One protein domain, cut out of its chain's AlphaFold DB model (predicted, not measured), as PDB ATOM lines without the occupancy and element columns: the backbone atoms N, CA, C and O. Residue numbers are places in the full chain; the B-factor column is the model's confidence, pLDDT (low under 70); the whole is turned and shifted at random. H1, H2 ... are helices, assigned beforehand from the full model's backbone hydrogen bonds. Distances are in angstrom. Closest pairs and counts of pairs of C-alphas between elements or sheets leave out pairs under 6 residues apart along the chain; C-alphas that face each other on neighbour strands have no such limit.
ATOM      1  N   ARG A  40      25.674 -21.586  45.512       76.94
ATOM      2  CA  ARG A  40      27.137 -21.509  45.694       76.94
ATOM      3  C   ARG A  40      27.605 -22.644  46.608       76.94
ATOM      4  O   ARG A  40      27.839 -22.419  47.794       76.94
ATOM      5  N   PRO A  41      27.692 -23.879  46.088       78.25
ATOM      6  CA  PRO A  41      28.107 -25.017  46.883       78.25
ATOM      7  C   PRO A  41      29.611 -24.928  47.141       78.25
ATOM      8  O   PRO A  41      30.398 -24.690  46.223       78.25
ATOM      9  N   TYR A  42      30.018 -25.153  48.388       81.19
ATOM     10  CA  TYR A  42      31.427 -25.281  48.743       81.19
ATOM     11  C   TYR A  42      31.844 -26.739  48.619       81.19
ATOM     12  O   TYR A  42      31.248 -27.625  49.234       81.19
ATOM     13  N   MET A  43      32.887 -26.988  47.836       81.38
ATOM     14  CA  MET A  43      33.473 -28.315  47.690       81.38
ATOM     15  C   MET A  43      34.877 -28.321  48.262       81.38
ATOM     16  O   MET A  43      35.599 -27.324  48.212       81.38
ATOM     17  N   CYS A  44      35.259 -29.463  48.817       81.56
ATOM     18  CA  CYS A  44      36.626 -29.663  49.235       81.56
ATOM     19  C   CYS A  44      37.517 -29.869  47.996       81.56
ATOM     20  O   CYS A  44      37.189 -30.661  47.113       81.56
ATOM     21  N   ASP A  45      38.624 -29.134  47.934       77.94
ATOM     22  CA  ASP A  45      39.643 -29.237  46.884       77.94
ATOM     23  C   ASP A  45      41.000 -29.514  47.544       77.94
ATOM     24  O   ASP A  45      41.871 -28.649  47.674       77.94
ATOM     25  N   THR A  46      41.101 -30.716  48.113       76.44
ATOM     26  CA  THR A  46      42.322 -31.270  48.716       76.44
ATOM     27  C   THR A  46      43.081 -32.116  47.691       76.44
ATOM     28  O   THR A  46      42.614 -32.325  46.580       76.44
ATOM     29  N   ARG A  47      44.273 -32.633  48.014       66.62
ATOM     30  CA  ARG A  47      45.052 -33.424  47.039       66.62
ATOM     31  C   ARG A  47      44.397 -34.782  46.731       66.62
ATOM     32  O   ARG A  47      43.662 -35.320  47.544       66.62
ATOM     33  N   TYR A  48      44.759 -35.367  45.583       54.12
ATOM     34  CA  TYR A  48      44.232 -36.636  45.039       54.12
ATOM     35  C   TYR A  48      44.265 -37.851  45.984       54.12
ATOM     36  O   TYR A  48      43.446 -38.753  45.845       54.12
ATOM     37  N   ARG A  49      45.225 -37.910  46.916       57.72
ATOM     38  CA  ARG A  49      45.326 -39.021  47.883       57.72
ATOM     39  C   ARG A  49      44.266 -38.953  48.984       57.72
ATOM     40  O   ARG A  49      44.098 -39.916  49.719       57.72
ATOM     41  N   ASP A  50      43.575 -37.826  49.068       64.25
ATOM     42  CA  ASP A  50      42.484 -37.570  49.989       64.25
ATOM     43  C   ASP A  50      41.183 -37.434  49.190       64.25
ATOM     44  O   ASP A  50      41.179 -37.471  47.957       64.25
ATOM     45  N   SER A  51      40.057 -37.262  49.879       66.56
ATOM     46  CA  SER A  51      38.760 -37.035  49.244       66.56
ATOM     47  C   SER A  51      38.769 -35.704  48.477       66.56
ATOM     48  O   SER A  51      38.292 -34.718  49.006       66.56
ATOM     49  N   ASN A  52      39.320 -35.616  47.259       80.56
ATOM     50  CA  ASN A  52      39.172 -34.415  46.432       80.56
ATOM     51  C   ASN A  52      37.750 -34.374  45.849       80.56
ATOM     52  O   ASN A  52      37.509 -34.854  44.738       80.56
ATOM     53  N   CYS A  53      36.810 -33.816  46.620       83.94
ATOM     54  CA  CYS A  53      35.396 -33.717  46.266       83.94
ATOM     55  C   CYS A  53      35.199 -33.055  44.893       83.94
ATOM     56  O   CYS A  53      34.353 -33.484  44.112       83.94
ATOM     57  N   PHE A  54      35.974 -32.006  44.601       85.38
ATOM     58  CA  PHE A  54      35.843 -31.249  43.361       85.38
ATOM     59  C   PHE A  54      36.333 -32.034  42.138       85.38
ATOM     60  O   PHE A  54      35.662 -32.063  41.104       85.38
ATOM     61  N   ASP A  55      37.473 -32.721  42.245       84.00
ATOM     62  CA  ASP A  55      37.964 -33.577  41.159       84.00
ATOM     63  C   ASP A  55      37.056 -34.782  40.916       84.00
ATOM     64  O   ASP A  55      36.802 -35.127  39.762       84.00
ATOM     65  N   GLN A  56      36.541 -35.408  41.978       83.25
ATOM     66  CA  GLN A  56      35.595 -36.522  41.853       83.25
ATOM     67  C   GLN A  56      34.309 -36.090  41.152       83.25
ATOM     68  O   GLN A  56      33.849 -36.780  40.251       83.25
ATOM     69  N   PHE A  57      33.781 -34.916  41.498       85.00
ATOM     70  CA  PHE A  57      32.600 -34.350  40.857       85.00
ATOM     71  C   PHE A  57      32.804 -34.084  39.358       85.00
ATOM     72  O   PHE A  57      31.942 -34.407  38.539       85.00
ATOM     73  N   LYS A  58      33.975 -33.563  38.969       84.31
ATOM     74  CA  LYS A  58      34.324 -33.405  37.548       84.31
ATOM     75  C   LYS A  58      34.403 -34.757  36.826       84.31
ATOM     76  O   LYS A  58      33.906 -34.862  35.709       84.31
ATOM     77  N   LYS A  59      34.998 -35.780  37.458       83.88
ATOM     78  CA  LYS A  59      35.135 -37.134  36.886       83.88
ATOM     79  C   LYS A  59      33.791 -37.845  36.720       83.88
ATOM     80  O   LYS A  59      33.510 -38.369  35.651       83.88
ATOM     81  N   SER A  60      32.921 -37.799  37.729       81.88
ATOM     82  CA  SER A  60      31.605 -38.445  37.640       81.88
ATOM     83  C   SER A  60      30.765 -37.887  36.491       81.88
ATOM     84  O   SER A  60      29.999 -38.613  35.870       81.88
ATOM     85  N   LEU A  61      30.923 -36.601  36.172       76.25
ATOM     86  CA  LEU A  61      30.204 -35.971  35.068       76.25
ATOM     87  C   LEU A  61      30.790 -36.313  33.694       76.25
ATOM     88  O   LEU A  61      30.044 -36.318  32.719       76.25
ATOM     89  N   SER A  62      32.087 -36.620  33.598       74.69
ATOM     90  CA  SER A  62      32.654 -37.172  32.361       74.69
ATOM     91  C   SER A  62      32.254 -38.631  32.140       74.69
ATOM     92  O   SER A  62      32.011 -39.015  30.999       74.69
ATOM     93  N   ASP A  63      32.121 -39.424  33.207       67.38
ATOM     94  CA  ASP A  63      31.781 -40.850  33.102       67.38
ATOM     95  C   ASP A  63      30.330 -41.060  32.631       67.38
ATOM     96  O   ASP A  63      30.065 -41.916  31.788       67.38
ATOM     97  N   VAL A  64      29.401 -40.203  33.075       63.41
ATOM     98  CA  VAL A  64      27.992 -40.209  32.625       63.41
ATOM     99  C   VAL A  64      27.857 -39.929  31.121       63.41
ATOM    100  O   VAL A  64      26.908 -40.391  30.489       63.41
ATOM    101  N   LYS A 115      29.018 -29.887  30.482       77.00
ATOM    102  CA  LYS A 115      28.308 -28.873  31.257       77.00
ATOM    103  C   LYS A 115      28.202 -29.386  32.686       77.00
ATOM    104  O   LYS A 115      27.492 -30.355  32.947       77.00
ATOM    105  N   LEU A 116      28.954 -28.784  33.602       83.19
ATOM    106  CA  LEU A 116      28.896 -29.159  35.010       83.19
ATOM    107  C   LEU A 116      27.537 -28.729  35.580       83.19
ATOM    108  O   LEU A 116      27.092 -27.619  35.301       83.19
ATOM    109  N   LEU A 117      26.881 -29.577  36.375       86.50
ATOM    110  CA  LEU A 117      25.570 -29.281  36.976       86.50
ATOM    111  C   LEU A 117      25.689 -29.119  38.499       86.50
ATOM    112  O   LEU A 117      26.234 -30.001  39.153       86.50
ATOM    113  N   CYS A 118      25.173 -28.033  39.095       84.88
ATOM    114  CA  CYS A 118      25.216 -27.814  40.550       84.88
ATOM    115  C   CYS A 118      24.533 -29.010  41.248       84.88
ATOM    116  O   CYS A 118      23.358 -29.266  40.986       84.88
ATOM    117  N   PRO A 119      25.212 -29.715  42.173       82.25
ATOM    118  CA  PRO A 119      24.659 -30.902  42.833       82.25
ATOM    119  C   PRO A 119      23.450 -30.602  43.734       82.25
ATOM    120  O   PRO A 119      22.777 -31.525  44.178       82.25
ATOM    121  N   LEU A 120      23.175 -29.324  44.020       82.19
ATOM    122  CA  LEU A 120      22.055 -28.895  44.861       82.19
ATOM    123  C   LEU A 120      20.813 -28.485  44.060       82.19
ATOM    124  O   LEU A 120      19.702 -28.654  44.547       82.19
ATOM    125  N   CYS A 121      20.976 -27.918  42.859       85.06
ATOM    126  CA  CYS A 121      19.857 -27.371  42.078       85.06
ATOM    127  C   CYS A 121      19.786 -27.881  40.635       85.06
ATOM    128  O   CYS A 121      18.918 -27.443  39.882       85.06
ATOM    129  N   SER A 122      20.698 -28.774  40.247       82.44
ATOM    130  CA  SER A 122      20.789 -29.397  38.919       82.44
ATOM    131  C   SER A 122      20.936 -28.411  37.751       82.44
ATOM    132  O   SER A 122      20.732 -28.782  36.599       82.44
ATOM    133  N   ARG A 123      21.299 -27.150  38.022       84.38
ATOM    134  CA  ARG A 123      21.522 -26.112  36.999       84.38
ATOM    135  C   ARG A 123      22.958 -26.103  36.511       84.38
ATOM    136  O   ARG A 123      23.858 -26.470  37.258       84.38
ATOM    137  N   GLU A 124      23.169 -25.606  35.298       85.25
ATOM    138  CA  GLU A 124      24.502 -25.419  34.725       85.25
ATOM    139  C   GLU A 124      25.370 -24.503  35.608       85.25
ATOM    140  O   GLU A 124      24.934 -23.454  36.089       85.25
ATOM    141  N   VAL A 125      26.599 -24.943  35.867       84.75
ATOM    142  CA  VAL A 125      27.595 -24.210  36.645       84.75
ATOM    143  C   VAL A 125      28.327 -23.261  35.708       84.75
ATOM    144  O   VAL A 125      29.078 -23.690  34.835       84.75
ATOM    145  N   ASN A 126      28.156 -21.961  35.937       76.94
ATOM    146  CA  ASN A 126      28.764 -20.914  35.108       76.94
ATOM    147  C   ASN A 126      30.276 -20.739  35.345       76.94
ATOM    148  O   ASN A 126      30.968 -20.151  34.520       76.94
ATOM    149  N   GLY A 127      30.804 -21.222  36.471       80.12
ATOM    150  CA  GLY A 127      32.224 -21.127  36.795       80.12
ATOM    151  C   GLY A 127      32.543 -21.657  38.187       80.12
ATOM    152  O   GLY A 127      31.655 -21.876  39.011       80.12
ATOM    153  N   THR A 128      33.829 -21.862  38.449       83.00
ATOM    154  CA  THR A 128      34.338 -22.342  39.737       83.00
ATOM    155  C   THR A 128      35.375 -21.364  40.252       83.00
ATOM    156  O   THR A 128      36.318 -21.039  39.533       83.00
ATOM    157  N   VAL A 129      35.206 -20.907  41.489       86.19
ATOM    158  CA  VAL A 129      36.122 -19.968  42.139       86.19
ATOM    159  C   VAL A 129      36.730 -20.649  43.350       86.19
ATOM    160  O   VAL A 129      36.027 -21.264  44.151       86.19
ATOM    161  N   VAL A 130      38.045 -20.528  43.484       85.94
ATOM    162  CA  VAL A 130      38.761 -20.970  44.675       85.94
ATOM    163  C   VAL A 130      38.627 -19.893  45.745       85.94
ATOM    164  O   VAL A 130      39.011 -18.748  45.530       85.94
ATOM    165  N   VAL A 131      38.088 -20.264  46.905       88.25
ATOM    166  CA  VAL A 131      37.988 -19.376  48.070       88.25
ATOM    167  C   VAL A 131      39.038 -19.802  49.094       88.25
ATOM    168  O   VAL A 131      38.819 -20.737  49.867       88.25
ATOM    169  N   ASP A 132      40.194 -19.135  49.107       86.00
ATOM    170  CA  ASP A 132      41.340 -19.550  49.932       86.00
ATOM    171  C   ASP A 132      41.080 -19.475  51.443       86.00
ATOM    172  O   ASP A 132      41.576 -20.316  52.196       86.00
ATOM    173  N   ALA A 133      40.245 -18.533  51.897       88.50
ATOM    174  CA  ALA A 133      39.812 -18.462  53.294       88.50
ATOM    175  C   ALA A 133      39.029 -19.723  53.708       88.50
ATOM    176  O   ALA A 133      39.342 -20.354  54.718       88.50
ATOM    177  N   ALA A 134      38.069 -20.147  52.876       85.75
ATOM    178  CA  ALA A 134      37.300 -21.368  53.097       85.75
ATOM    179  C   ALA A 134      38.199 -22.611  53.040       85.75
ATOM    180  O   ALA A 134      38.065 -23.512  53.868       85.75
ATOM    181  N   ARG A 135      39.162 -22.651  52.107       85.12
ATOM    182  CA  ARG A 135      40.140 -23.743  52.003       85.12
ATOM    183  C   ARG A 135      40.993 -23.851  53.267       85.12
ATOM    184  O   ARG A 135      41.117 -24.942  53.819       85.12
ATOM    185  N   SER A 136      41.554 -22.741  53.741       86.75
ATOM    186  CA  SER A 136      42.371 -22.705  54.959       86.75
ATOM    187  C   SER A 136      41.574 -23.172  56.174       86.75
ATOM    188  O   SER A 136      42.018 -24.072  56.885       86.75
ATOM    189  N   PHE A 137      40.352 -22.662  56.347       87.38
ATOM    190  CA  PHE A 137      39.449 -23.097  57.411       87.38
ATOM    191  C   PHE A 137      39.164 -24.608  57.347       87.38
ATOM    192  O   PHE A 137      39.340 -25.337  58.327       87.38
ATOM    193  N   MET A 138      38.802 -25.122  56.171       85.38
ATOM    194  CA  MET A 138      38.508 -26.546  55.988       85.38
ATOM    195  C   MET A 138      39.732 -27.444  56.215       85.38
ATOM    196  O   MET A 138      39.566 -28.577  56.672       85.38
ATOM    197  N   ASN A 139      40.938 -26.939  55.939       85.56
ATOM    198  CA  ASN A 139      42.203 -27.628  56.202       85.56
ATOM    199  C   ASN A 139      42.575 -27.650  57.693       85.56
ATOM    200  O   ASN A 139      43.228 -28.598  58.130       85.56
ATOM    201  N   THR A 140      42.152 -26.650  58.475       87.88
ATOM    202  CA  THR A 140      42.358 -26.627  59.938       87.88
ATOM    203  C   THR A 140      41.405 -27.539  60.706       87.88
ATOM    204  O   THR A 140      41.679 -27.879  61.855       87.88
ATOM    205  N   LYS A 141      40.299 -27.976  60.092       88.25
ATOM    206  CA  LYS A 141      39.333 -28.856  60.754       88.25
ATOM    207  C   LYS A 141      39.950 -30.226  61.047       88.25
ATOM    208  O   LYS A 141      40.535 -30.850  60.160       88.25
ATOM    209  N   LEU A 142      39.760 -30.701  62.277       90.00
ATOM    210  CA  LEU A 142      40.224 -32.018  62.708       90.00
ATOM    211  C   LEU A 142      39.439 -33.137  62.017       90.00
ATOM    212  O   LEU A 142      38.214 -33.064  61.881       90.00
TER     213      LEU A 142
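Overview. This is residues 40 to 64 and 115 to 142 of the 230 residues of an uncharacterized protein of Tanacetum cinerariifolium (UniProt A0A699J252). Little regular structure is present: two short helices, H1 and H2, sit well separated, and most of the rest lies in two long stretches with no named element, residues 40 to 52 and residues 115 to 131. Residues 40 to 52 pass through the middle and lead into H1, while residues 115 to 131 run past on the way to H2. The printed part has 53 residues, 21 of them in the named helices H1 then H2, with no named strand; the class is all helix. It is only just compact, close to loose, with a radius of gyration of the C-alphas of 12.0 A and spans of 32 by 23 by 15 A.

Arrangement. H1, residues 53 to 64, and H2, residues 132 to 140, are apart, with no C-alpha of one within 8 A of the other. In both, every O i to N i+4 pair is within hydrogen-bond range.

Along the chain. H1 runs 16.8 A from C-alpha 53 at (35.396, -33.717, 46.266). H2 runs 12.3 A to C-alpha 140 at (42.358, -26.627, 59.938).

Size, cuts and confidence. The C-alphas farthest apart, Lys 115 and Leu 142, are 33.8 A apart. Residues 65 to 114, in the link across the cut from H1 to H2, are not printed; C-alphas 64 and 115 are 11.4 A apart. Residues 47 to 51 and 63 to 64 have pLDDT under 70.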